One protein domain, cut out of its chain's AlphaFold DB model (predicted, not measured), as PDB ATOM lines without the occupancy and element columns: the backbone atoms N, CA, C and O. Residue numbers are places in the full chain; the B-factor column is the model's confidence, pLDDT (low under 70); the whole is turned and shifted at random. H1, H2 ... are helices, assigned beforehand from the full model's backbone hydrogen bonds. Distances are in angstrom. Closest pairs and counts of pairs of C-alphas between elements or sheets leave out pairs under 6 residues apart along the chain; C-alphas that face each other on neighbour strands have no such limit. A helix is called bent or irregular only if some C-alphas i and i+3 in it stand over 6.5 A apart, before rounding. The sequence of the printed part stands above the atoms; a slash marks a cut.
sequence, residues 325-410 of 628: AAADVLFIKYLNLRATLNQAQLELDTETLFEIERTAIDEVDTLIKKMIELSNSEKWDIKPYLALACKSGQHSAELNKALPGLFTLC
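What this domain is: This is residues 325 to 410 of the 628 residues of an uncharacterized protein of Legionella quinlivanii (UniProt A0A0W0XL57). Three long helices, H1, H3 and H5, run the same way side by side in a row with H3 in the middle, and two short helices, H2 and H4, cover part of one face of this slab. H1 is shifted along the row toward one end, and H4 folds back over H3 as a helical hairpin. The printed part has 86 residues with five named helices, H1 to H5 in chain order, and no named strand; the class is all helix. It is compact, with a radius of gyration of the C-alphas of 12.7 A, and elongated, spanning 43 by 25 by 16 A.

Where its parts are: Start with the longest helix, H3, residues 358 to 378: find C-alpha 358 at (183.331, 217.499, 210.226) and follow it 30.1 A to C-alpha 378 at (206.623, 213.625, 191.620). H3 is irregular, with C-alphas 359 and 362 7.7 A apart. H5, residues 393 to 409, is 25.2 A long and ends with C-alpha 409 at (208.281, 226.007, 191.478). It has a kink of 35 degrees near residue 401 and is only just irregular, C-alphas 401 and 404 being 6.7 A apart. H1, residues 327 to 343, begins at (175.901, 211.019, 211.250) and runs 24.3 A. H4, residues 383 to 391, is irregular, with C-alphas 384 and 387 7.3 A apart; H2 is residues 350 to 354.

How they stand to each other: Begin at H3, the hub, which touches H1, H4 and H5. H5 touches it the same way at a shallow tilt of 18 degrees; look at Ala 360 and Gln 394, whose C-alphas are the closest, 4.9 A apart. H1 touches H3 the same way at a shallow tilt of 12 degrees, closest at the C-alphas of Leu 337 and Asp 365, 6.0 A. H4 touches H3 at residues 364 to 368 of H3 alone, opposite ways at a shallow tilt of 21 degrees, and the two form a helical hairpin; their closest C-alphas, of Val 364 and Cys 390, are 6.1 A apart. The helix packing is mostly aligned, with these three pairs at shallow tilts. H2 touches H4, with the C-alphas of Thr 352 and Ala 387 closest at 6.4 A. H2 and H1 only just touch, with 3 pairs of C-alphas within 8 A, through residues 334 to 338 of H1 alone; the closest C-alphas are those of Tyr 334 and Leu 353, 7.0 A. H4 and H5 are close but not clearly touching, while H1 and H5 are apart. In H1 and H2 every O i to N i+4 pair is within hydrogen-bond range; in H3 it is 15 of 17, in H4 3 of 5 and in H5 9 of 13.

The domain as a whole: The two C-alphas farthest apart, of Ala 325 and Cys 410, are 43.6 A from each other. The printed part has no cut. The link from H1 to H2 is short, the other three are tight, and there is no long link. Mean pLDDT of the printed part is 88.3; look for values under 70 at residues 325 to 326.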
ATOM      1  N   ALA A 325     173.389 215.421 213.662       57.78
ATOM      2  CA  ALA A 325     172.580 215.412 212.450       57.78
ATOM      3  C   ALA A 325     173.402 214.867 211.265       57.78
ATOM      4  O   ALA A 325     174.541 215.288 211.065       57.78
ATOM      5  N   ALA A 326     172.816 213.951 210.484       68.00
ATOM      6  CA  ALA A 326     173.449 213.297 209.329       68.00
ATOM      7  C   ALA A 326     174.738 212.506 209.651       68.00
ATOM      8  O   ALA A 326     175.680 212.476 208.852       68.00
ATOM      9  N   ALA A 327     174.785 211.865 210.826       70.12
ATOM     10  CA  ALA A 327     175.901 211.019 211.250       70.12
ATOM     11  C   ALA A 327     176.261 209.929 210.220       70.12
ATOM     12  O   ALA A 327     177.437 209.619 210.055       70.12
ATOM     13  N   ASP A 328     175.282 209.399 209.481       70.00
ATOM     14  CA  ASP A 328     175.488 208.418 208.414       70.00
ATOM     15  C   ASP A 328     176.288 208.959 207.237       70.00
ATOM     16  O   ASP A 328     177.295 208.367 206.848       70.00
ATOM     17  N   VAL A 329     175.887 210.109 206.695       78.06
ATOM     18  CA  VAL A 329     176.573 210.734 205.560       78.06
ATOM     19  C   VAL A 329     178.015 211.069 205.931       78.06
ATOM     20  O   VAL A 329     178.928 210.803 205.152       78.06
ATOM     21  N   LEU A 330     178.230 211.627 207.126       79.06
ATOM     22  CA  LEU A 330     179.569 211.966 207.604       79.06
ATOM     23  C   LEU A 330     180.429 210.715 207.789       79.06
ATOM     24  O   LEU A 330     181.543 210.671 207.274       79.06
ATOM     25  N   PHE A 331     179.915 209.683 208.462       82.50
ATOM     26  CA  PHE A 331     180.670 208.453 208.696       82.50
ATOM     27  C   PHE A 331     181.060 207.761 207.385       82.50
ATOM     28  O   PHE A 331     182.208 207.353 207.223       82.50
ATOM     29  N   ILE A 332     180.154 207.716 206.402       80.69
ATOM     30  CA  ILE A 332     180.445 207.177 205.064       80.69
ATOM     31  C   ILE A 332     181.593 207.945 204.391       80.69
ATOM     32  O   ILE A 332     182.444 207.328 203.753       80.69
ATOM     33  N   LYS A 333     181.674 209.271 204.552       86.00
ATOM     34  CA  LYS A 333     182.798 210.058 204.015       86.00
ATOM     35  C   LYS A 333     184.132 209.672 204.656       86.00
ATOM     36  O   LYS A 333     185.106 209.495 203.928       86.00
ATOM     37  N   TYR A 334     184.171 209.456 205.973       87.50
ATOM     38  CA  TYR A 334     185.371 208.939 206.645       87.50
ATOM     39  C   TYR A 334     185.771 207.556 206.118       87.50
ATOM     40  O   TYR A 334     186.950 207.319 205.852       87.50
ATOM     41  N   LEU A 335     184.804 206.658 205.900       83.62
ATOM     42  CA  LEU A 335     185.075 205.337 205.324       83.62
ATOM     43  C   LEU A 335     185.605 205.422 203.891       83.62
ATOM     44  O   LEU A 335     186.555 204.722 203.552       83.62
ATOM     45  N   ASN A 336     185.056 206.309 203.062       86.00
ATOM     46  CA  ASN A 336     185.547 206.529 201.701       86.00
ATOM     47  C   ASN A 336     186.982 207.078 201.692       86.00
ATOM     48  O   ASN A 336     187.806 206.655 200.876       86.00
ATOM     49  N   LEU A 337     187.303 207.982 202.621       89.12
ATOM     50  CA  LEU A 337     188.665 208.476 202.793       89.12
ATOM     51  C   LEU A 337     189.608 207.347 203.234       89.12
ATOM     52  O   LEU A 337     190.687 207.180 202.664       89.12
ATOM     53  N   ARG A 338     189.180 206.506 204.184       88.12
ATOM     54  CA  ARG A 338     189.933 205.318 204.607       88.12
ATOM     55  C   ARG A 338     190.177 204.350 203.452       88.12
ATOM     56  O   ARG A 338     191.300 203.884 203.282       88.12
ATOM     57  N   ALA A 339     189.157 204.076 202.644       85.25
ATOM     58  CA  ALA A 339     189.275 203.229 201.463       85.25
ATOM     59  C   ALA A 339     190.277 203.810 200.452       85.25
ATOM     60  O   ALA A 339     191.105 203.071 199.923       85.25
ATOM     61  N   THR A 340     190.265 205.131 200.246       88.94
ATOM     62  CA  THR A 340     191.230 205.836 199.384       88.94
ATOM     63  C   THR A 340     192.669 205.666 199.890       88.94
ATOM     64  O   THR A 340     193.565 205.348 199.110       88.94
ATOM     65  N   LEU A 341     192.894 205.817 201.200       89.94
ATOM     66  CA  LEU A 341     194.207 205.608 201.824       89.94
ATOM     67  C   LEU A 341     194.677 204.150 201.701       89.94
ATOM     68  O   LEU A 341     195.810 203.905 201.290       89.94
ATOM     69  N   ASN A 342     193.792 203.184 201.965       86.94
ATOM     70  CA  ASN A 342     194.092 201.757 201.837       86.94
ATOM     71  C   ASN A 342     194.459 201.374 200.391       86.94
ATOM     72  O   ASN A 342     195.427 200.647 200.176       86.94
ATOM     73  N   GLN A 343     193.728 201.888 199.392       87.12
ATOM     74  CA  GLN A 343     194.038 201.671 197.970       87.12
ATOM     75  C   GLN A 343     195.422 202.213 197.592       87.12
ATOM     76  O   GLN A 343     196.125 201.602 196.788       87.12
ATOM     77  N   ALA A 344     195.829 203.327 198.201       86.88
ATOM     78  CA  ALA A 344     197.157 203.906 198.040       86.88
ATOM     79  C   ALA A 344     198.238 203.247 198.926       86.88
ATOM     80  O   ALA A 344     199.385 203.686 198.895       86.88
ATOM     81  N   GLN A 345     197.900 202.204 199.700       88.44
ATOM     82  CA  GLN A 345     198.791 201.539 200.666       88.44
ATOM     83  C   GLN A 345     199.374 202.506 201.713       88.44
ATOM     84  O   GLN A 345     200.538 202.412 202.113       88.44
ATOM     85  N   LEU A 346     198.554 203.465 202.145       88.88
ATOM     86  CA  LEU A 346     198.899 204.454 203.157       88.88
ATOM     87  C   LEU A 346     198.198 204.121 204.464       88.88
ATOM     88  O   LEU A 346     196.976 203.996 204.522       88.88
ATOM     89  N   GLU A 347     198.987 204.029 205.525       84.19
ATOM     90  CA  GLU A 347     198.475 203.828 206.871       84.19
ATOM     91  C   GLU A 347     198.278 205.179 207.559       84.19
ATOM     92  O   GLU A 347     199.172 206.027 207.584       84.19
ATOM     93  N   LEU A 348     197.091 205.361 208.127       86.31
ATOM     94  CA  LEU A 348     196.750 206.432 209.055       86.31
ATOM     95  C   LEU A 348     196.098 205.771 210.269       86.31
ATOM     96  O   LEU A 348     195.417 204.757 210.118       86.31
ATOM     97  N   ASP A 349     196.292 206.277 211.474       85.06
ATOM     98  CA  ASP A 349     195.560 205.754 212.624       85.06
ATOM     99  C   ASP A 349     194.085 206.191 212.577       85.06
ATOM    100  O   ASP A 349     193.717 207.225 212.010       85.06
ATOM    101  N   THR A 350     193.216 205.358 213.147       81.06
ATOM    102  CA  THR A 350     191.767 205.586 213.177       81.06
ATOM    103  C   THR A 350     191.413 206.870 213.937       81.06
ATOM    104  O   THR A 350     190.469 207.563 213.567       81.06
ATOM    105  N   GLU A 351     192.180 207.222 214.972       83.25
ATOM    106  CA  GLU A 351     191.944 208.405 215.803       83.25
ATOM    107  C   GLU A 351     192.118 209.702 215.006       83.25
ATOM    108  O   GLU A 351     191.180 210.491 214.923       83.25
ATOM    109  N   THR A 352     193.240 209.861 214.306       85.75
ATOM    110  CA  THR A 352     193.516 211.013 213.439       85.75
ATOM    111  C   THR A 352     192.482 211.152 212.324       85.75
ATOM    112  O   THR A 352     192.097 212.268 211.972       85.75
ATOM    113  N   LEU A 353     191.998 210.032 211.774       85.81
ATOM    114  CA  LEU A 353     190.933 210.058 210.774       85.81
ATOM    115  C   LEU A 353     189.651 210.657 211.364       85.81
ATOM    116  O   LEU A 353     189.070 211.538 210.746       85.81
ATOM    117  N   PHE A 354     189.225 210.231 212.555       82.19
ATOM    118  CA  PHE A 354     188.005 210.742 213.193       82.19
ATOM    119  C   PHE A 354     188.163 212.122 213.858       82.19
ATOM    120  O   PHE A 354     187.152 212.744 214.188       82.19
ATOM    121  N   GLU A 355     189.391 212.627 214.021       85.19
ATOM    122  CA  GLU A 355     189.681 213.999 214.468       85.19
ATOM    123  C   GLU A 355     189.447 215.066 213.386       85.19
ATOM    124  O   GLU A 355     189.400 216.254 213.716       85.19
ATOM    125  N   ILE A 356     189.286 214.685 212.110       87.19
ATOM    126  CA  ILE A 356     189.045 215.662 211.039       87.19
ATOM    127  C   ILE A 356     187.785 216.467 211.361       87.19
ATOM    128  O   ILE A 356     186.720 215.910 211.647       87.19
ATOM    129  N   GLU A 357     187.904 217.789 211.260       84.38
ATOM    130  CA  GLU A 357     186.782 218.706 211.406       84.38
ATOM    131  C   GLU A 357     185.655 218.316 210.437       84.38
ATOM    132  O   GLU A 357     185.841 218.212 209.227       84.38
ATOM    133  N   ARG A 358     184.452 218.101 210.971       83.19
ATOM    134  CA  ARG A 358     183.331 217.499 210.226       83.19
ATOM    135  C   ARG A 358     182.893 218.313 209.015       83.19
ATOM    136  O   ARG A 358     182.477 217.748 208.011       83.19
ATOM    137  N   THR A 359     182.968 219.633 209.126       85.88
ATOM    138  CA  THR A 359     182.673 220.584 208.047       85.88
ATOM    139  C   THR A 359     183.758 220.627 206.980       85.88
ATOM    140  O   THR A 359     183.512 221.217 205.940       85.88
ATOM    141  N   ALA A 360     184.915 220.010 207.232       89.88
ATOM    142  CA  ALA A 360     186.087 220.049 206.369       89.88
ATOM    143  C   ALA A 360     186.441 218.696 205.725       89.88
ATOM    144  O   ALA A 360     187.457 218.585 205.040       89.88
ATOM    145  N   ILE A 361     185.656 217.639 205.973       90.50
ATOM    146  CA  ILE A 361     185.984 216.284 205.501       90.50
ATOM    147  C   ILE A 361     186.091 216.208 203.970       90.50
ATOM    148  O   ILE A 361     186.934 215.479 203.455       90.50
ATOM    149  N   ASP A 362     185.288 216.992 203.244       91.00
ATOM    150  CA  ASP A 362     185.317 217.029 201.778       91.00
ATOM    151  C   ASP A 362     186.587 217.732 201.269       91.00
ATOM    152  O   ASP A 362     187.222 217.284 200.307       91.00
ATOM    153  N   GLU A 363     187.000 218.817 201.927       93.81
ATOM    154  CA  GLU A 363     188.238 219.530 201.628       93.81
ATOM    155  C   GLU A 363     189.472 218.676 201.942       93.81
ATOM    156  O   GLU A 363     190.410 218.653 201.140       93.81
ATOM    157  N   VAL A 364     189.467 217.950 203.065       94.06
ATOM    158  CA  VAL A 364     190.544 217.024 203.447       94.06
ATOM    159  C   VAL A 364     190.626 215.849 202.472       94.06
ATOM    160  O   VAL A 364     191.722 215.521 202.018       94.06
ATOM    161  N   ASP A 365     189.498 215.240 202.096       93.56
ATOM    162  CA  ASP A 365     189.466 214.156 201.104       93.56
ATOM    163  C   ASP A 365     190.022 214.620 199.750       93.56
ATOM    164  O   ASP A 365     190.874 213.961 199.149       93.56
ATOM    165  N   THR A 366     189.616 215.812 199.304       94.56
ATOM    166  CA  THR A 366     190.137 216.417 198.072       94.56
ATOM    167  C   THR A 366     191.647 216.654 198.156       94.56
ATOM    168  O   THR A 366     192.376 216.336 197.213       94.56
ATOM    169  N   LEU A 367     192.133 217.177 199.286       95.38
ATOM    170  CA  LEU A 367     193.557 217.397 199.531       95.38
ATOM    171  C   LEU A 367     194.344 216.079 199.517       95.38
ATOM    172  O   LEU A 367     195.361 215.993 198.832       95.38
ATOM    173  N   ILE A 368     193.879 215.047 200.224       95.06
ATOM    174  CA  ILE A 368     194.554 213.745 200.294       95.06
ATOM    175  C   ILE A 368     194.622 213.098 198.911       95.06
ATOM    176  O   ILE A 368     195.695 212.653 198.502       95.06
ATOM    177  N   LYS A 369     193.529 213.119 198.139       94.50
ATOM    178  CA  LYS A 369     193.533 212.649 196.744       94.50
ATOM    179  C   LYS A 369     194.568 213.388 195.904       94.50
ATOM    180  O   LYS A 369     195.305 212.753 195.150       94.50
ATOM    181  N   LYS A 370     194.686 214.711 196.075       94.38
ATOM    182  CA  LYS A 370     195.698 215.502 195.366       94.38
ATOM    183  C   LYS A 370     197.121 215.171 195.809       94.38
ATOM    184  O   LYS A 370     198.013 215.084 194.969       94.38
ATOM    185  N   MET A 371     197.344 214.957 197.103       94.50
ATOM    186  CA  MET A 371     198.642 214.533 197.633       94.50
ATOM    187  C   MET A 371     199.052 213.165 197.080       94.50
ATOM    188  O   MET A 371     200.203 213.010 196.686       94.50
ATOM    189  N   ILE A 372     198.123 212.207 196.989       93.75
ATOM    190  CA  ILE A 372     198.358 210.886 196.383       93.75
ATOM    191  C   ILE A 372     198.711 211.028 194.896       93.75
ATOM    192  O   ILE A 372     199.694 210.445 194.443       93.75
ATOM    193  N   GLU A 373     197.951 211.830 194.141       92.88
ATOM    194  CA  GLU A 373     198.237 212.117 192.728       92.88
ATOM    195  C   GLU A 373     199.665 212.659 192.554       92.88
ATOM    196  O   GLU A 373     200.444 212.113 191.771       92.88
ATOM    197  N   LEU A 374     200.029 213.677 193.341       89.81
ATOM    198  CA  LEU A 374     201.358 214.288 193.308       89.81
ATOM    199  C   LEU A 374     202.455 213.331 193.788       89.81
ATOM    200  O   LEU A 374     203.558 213.363 193.260       89.81
ATOM    201  N   SER A 375     202.185 212.467 194.770       90.31
ATOM    202  CA  SER A 375     203.139 211.443 195.225       90.31
ATOM    203  C   SER A 375     203.509 210.492 194.096       90.31
ATOM    204  O   SER A 375     204.687 210.217 193.873       90.31
ATOM    205  N   ASN A 376     202.507 210.066 193.327       88.31
ATOM    206  CA  ASN A 376     202.699 209.167 192.199       88.31
ATOM    207  C   ASN A 376     203.455 209.832 191.038       88.31
ATOM    208  O   ASN A 376     204.291 209.178 190.412       88.31
ATOM    209  N   SER A 377     203.190 211.111 190.742       88.06
ATOM    210  CA  SER A 377     203.852 211.818 189.637       88.06
ATOM    211  C   SER A 377     205.250 212.336 189.994       88.06
ATOM    212  O   SER A 377     206.177 212.200 189.199       88.06
ATOM    213  N   GLU A 378     205.416 212.901 191.190       85.06
ATOM    214  CA  GLU A 378     206.623 213.625 191.620       85.06
ATOM    215  C   GLU A 378     207.543 212.791 192.524       85.06
ATOM    216  O   GLU A 378     208.626 213.250 192.883       85.06
ATOM    217  N   LYS A 379     207.134 211.563 192.880       81.88
ATOM    218  CA  LYS A 379     207.884 210.603 193.713       81.88
ATOM    219  C   LYS A 379     208.296 211.137 195.090       81.88
ATOM    220  O   LYS A 379     209.355 210.777 195.601       81.88
ATOM    221  N   TRP A 380     207.459 211.972 195.704       87.44
ATOM    222  CA  TRP A 380     207.694 212.476 197.059       87.44
ATOM    223  C   TRP A 380     206.991 211.621 198.123       87.44
ATOM    224  O   TRP A 380     205.928 211.043 197.872       87.44
ATOM    225  N   ASP A 381     207.583 211.557 199.320       88.75
ATOM    226  CA  ASP A 381     207.022 210.826 200.461       88.75
ATOM    227  C   ASP A 381     205.946 211.651 201.175       88.75
ATOM    228  O   ASP A 381     206.233 212.648 201.843       88.75
ATOM    229  N   ILE A 382     204.698 211.206 201.040       91.62
ATOM    230  CA  ILE A 382     203.527 211.855 201.637       91.62
ATOM    231  C   ILE A 382     203.265 211.447 203.078       91.62
ATOM    232  O   ILE A 382     202.539 212.158 203.774       91.62
ATOM    233  N   LYS A 383     203.841 210.332 203.547       91.19
ATOM    234  CA  LYS A 383     203.522 209.758 204.864       91.19
ATOM    235  C   LYS A 383     203.682 210.754 206.022       91.19
ATOM    236  O   LYS A 383     202.766 210.815 206.842       91.19
ATOM    237  N   PRO A 384     204.739 211.592 206.084       92.62
ATOM    238  CA  PRO A 384     204.910 212.558 207.173       92.62
ATOM    239  C   PRO A 384     203.801 213.617 207.255       92.62
ATOM    240  O   PRO A 384     203.624 214.245 208.296       92.62
ATOM    241  N   TYR A 385     203.052 213.820 206.170       93.81
ATOM    242  CA  TYR A 385     202.110 214.927 206.025       93.81
ATOM    243  C   TYR A 385     200.643 214.499 206.099       93.81
ATOM    244  O   TYR A 385     199.777 215.362 206.191       93.81
ATOM    245  N   LEU A 386     200.333 213.197 206.097       92.56
ATOM    246  CA  LEU A 386     198.944 212.712 206.125       92.56
ATOM    247  C   LEU A 386     198.189 213.166 207.380       92.56
ATOM    248  O   LEU A 386     197.086 213.703 207.282       92.56
ATOM    249  N   ALA A 387     198.803 213.020 208.557       92.00
ATOM    250  CA  ALA A 387     198.200 213.471 209.809       92.00
ATOM    251  C   ALA A 387     198.044 215.001 209.857       92.00
ATOM    252  O   ALA A 387     197.050 215.515 210.365       92.00
ATOM    253  N   LEU A 388     199.000 215.739 209.283       94.06
ATOM    254  CA  LEU A 388     198.943 217.201 209.194       94.06
ATOM    255  C   LEU A 388     197.846 217.665 208.225       94.06
ATOM    256  O   LEU A 388     197.140 218.626 208.520       94.06
ATOM    257  N   ALA A 389     197.651 216.954 207.111       93.62
ATOM    258  CA  ALA A 389     196.559 217.201 206.176       93.62
ATOM    259  C   ALA A 389     195.201 217.045 206.873       93.62
ATOM    260  O   ALA A 389     194.376 217.952 206.796       93.62
ATOM    261  N   CYS A 390     195.015 215.967 207.641       92.06
ATOM    262  CA  CYS A 390     193.795 215.738 208.419       92.06
ATOM    263  C   CYS A 390     193.537 216.855 209.446       92.06
ATOM    264  O   CYS A 390     192.411 217.329 209.585       92.06
ATOM    265  N   LYS A 391     194.595 217.337 210.110       92.44
ATOM    266  CA  LYS A 391     194.526 218.419 211.109       92.44
ATOM    267  C   LYS A 391     194.357 219.817 210.515       92.44
ATOM    268  O   LYS A 391     194.071 220.754 211.254       92.44
ATOM    269  N   SER A 392     194.520 219.979 209.202       91.62
ATOM    270  CA  SER A 392     194.388 221.290 208.558       91.62
ATOM    271  C   SER A 392     192.934 221.775 208.439       91.62
ATOM    272  O   SER A 392     192.719 222.975 208.256       91.62
ATOM    273  N   GLY A 393     191.945 220.882 208.586       91.06
ATOM    274  CA  GLY A 393     190.518 221.224 208.637       91.06
ATOM    275  C   GLY A 393     190.080 222.103 207.466       91.06
ATOM    276  O   GLY A 393     190.467 221.869 206.321       91.06
ATOM    277  N   GLN A 394     189.313 223.164 207.736       89.94
ATOM    278  CA  GLN A 394     188.860 224.110 206.699       89.94
ATOM    279  C   GLN A 394     189.994 224.711 205.835       89.94
ATOM    280  O   GLN A 394     189.758 225.187 204.722       89.94
ATOM    281  N   HIS A 395     191.242 224.704 206.319       93.88
ATOM    282  CA  HIS A 395     192.398 225.227 205.587       93.88
ATOM    283  C   HIS A 395     192.986 224.227 204.576       93.88
ATOM    284  O   HIS A 395     193.836 224.616 203.771       93.88
ATOM    285  N   SER A 396     192.493 222.982 204.527       94.25
ATOM    286  CA  SER A 396     192.857 222.000 203.492       94.25
ATOM    287  C   SER A 396     192.635 222.521 202.071       94.25
ATOM    288  O   SER A 396     193.416 222.216 201.170       94.25
ATOM    289  N   ALA A 397     191.615 223.361 201.859       92.94
ATOM    290  CA  ALA A 397     191.343 223.965 200.557       92.94
ATOM    291  C   ALA A 397     192.479 224.887 200.075       92.94
ATOM    292  O   ALA A 397     192.779 224.922 198.881       92.94
ATOM    293  N   GLU A 398     193.126 225.624 200.982       93.38
ATOM    294  CA  GLU A 398     194.258 226.492 200.638       93.38
ATOM    295  C   GLU A 398     195.532 225.684 200.373       93.38
ATOM    296  O   GLU A 398     196.244 225.969 199.407       93.38
ATOM    297  N   LEU A 399     195.776 224.621 201.148       95.06
ATOM    298  CA  LEU A 399     196.849 223.661 200.867       95.06
ATOM    299  C   LEU A 399     196.680 223.017 199.485       95.06
ATOM    300  O   LEU A 399     197.624 222.991 198.695       95.06
ATOM    301  N   ASN A 400     195.469 222.557 199.164       94.69
ATOM    302  CA  ASN A 400     195.161 221.899 197.896       94.69
ATOM    303  C   ASN A 400     195.442 222.810 196.686       94.69
ATOM    304  O   ASN A 400     195.981 222.361 195.677       94.69
ATOM    305  N   LYS A 401     195.135 224.110 196.796       94.06
ATOM    306  CA  LYS A 401     195.451 225.100 195.750       94.06
ATOM    307  C   LYS A 401     196.950 225.377 195.631       94.06
ATOM    308  O   LYS A 401     197.442 225.592 194.527       94.06
ATOM    309  N   ALA A 402     197.664 225.420 196.754       94.19
ATOM    310  CA  ALA A 402     199.066 225.823 196.803       94.19
ATOM    311  C   ALA A 402     200.040 224.702 196.401       94.19
ATOM    312  O   ALA A 402     201.075 224.984 195.795       94.19
ATOM    313  N   LEU A 403     199.710 223.439 196.699       94.06
ATOM    314  CA  LEU A 403     200.571 222.280 196.433       94.06
ATOM    315  C   LEU A 403     201.048 222.194 194.969       94.06
ATOM    316  O   LEU A 403     202.259 222.131 194.764       94.06
ATOM    317  N   PRO A 404     200.179 222.264 193.937       92.25
ATOM    318  CA  PRO A 404     200.634 222.221 192.543       92.25
ATOM    319  C   PRO A 404     201.635 223.333 192.192       92.25
ATOM    320  O   PRO A 404     202.585 223.104 191.440       92.25
ATOM    321  N   GLY A 405     201.449 224.527 192.769       91.12
ATOM    322  CA  GLY A 405     202.367 225.653 192.605       91.12
ATOM    323  C   GLY A 405     203.755 225.345 193.165       91.12
ATOM    324  O   GLY A 405     204.751 225.625 192.503       91.12
ATOM    325  N   LEU A 406     203.834 224.683 194.325       93.25
ATOM    326  CA  LEU A 406     205.110 224.276 194.916       93.25
ATOM    327  C   LEU A 406     205.880 223.300 194.023       93.25
ATOM    328  O   LEU A 406     207.066 223.507 193.780       93.25
ATOM    329  N   PHE A 407     205.213 222.253 193.530       90.38
ATOM    330  CA  PHE A 407     205.856 221.242 192.682       90.38
ATOM    331  C   PHE A 407     206.297 221.815 191.330       90.38
ATOM    332  O   PHE A 407     207.343 221.432 190.815       90.38
ATOM    333  N   THR A 408     205.571 222.808 190.809       89.56
ATOM    334  CA  THR A 408     205.982 223.564 189.613       89.56
ATOM    335  C   THR A 408     207.182 224.476 189.897       89.56
ATOM    336  O   THR A 408     208.062 224.655 189.054       89.56
ATOM    337  N   LEU A 409     207.232 225.072 191.091       88.44
ATOM    338  CA  LEU A 409     208.281 226.007 191.478       88.44
ATOM    339  C   LEU A 409     209.599 225.303 191.824       88.44
ATOM    340  O   LEU A 409     210.659 225.800 191.446       88.44
ATOM    341  N   CYS A 410     209.557 224.176 192.529       83.75
ATOM    342  CA  CYS A 410     210.739 223.508 193.070       83.75
ATOM    343  C   CYS A 410     210.763 222.027 192.676       83.75
ATOM    344  O   CYS A 410     210.004 221.212 193.207       83.75
TER     345      CYS A 410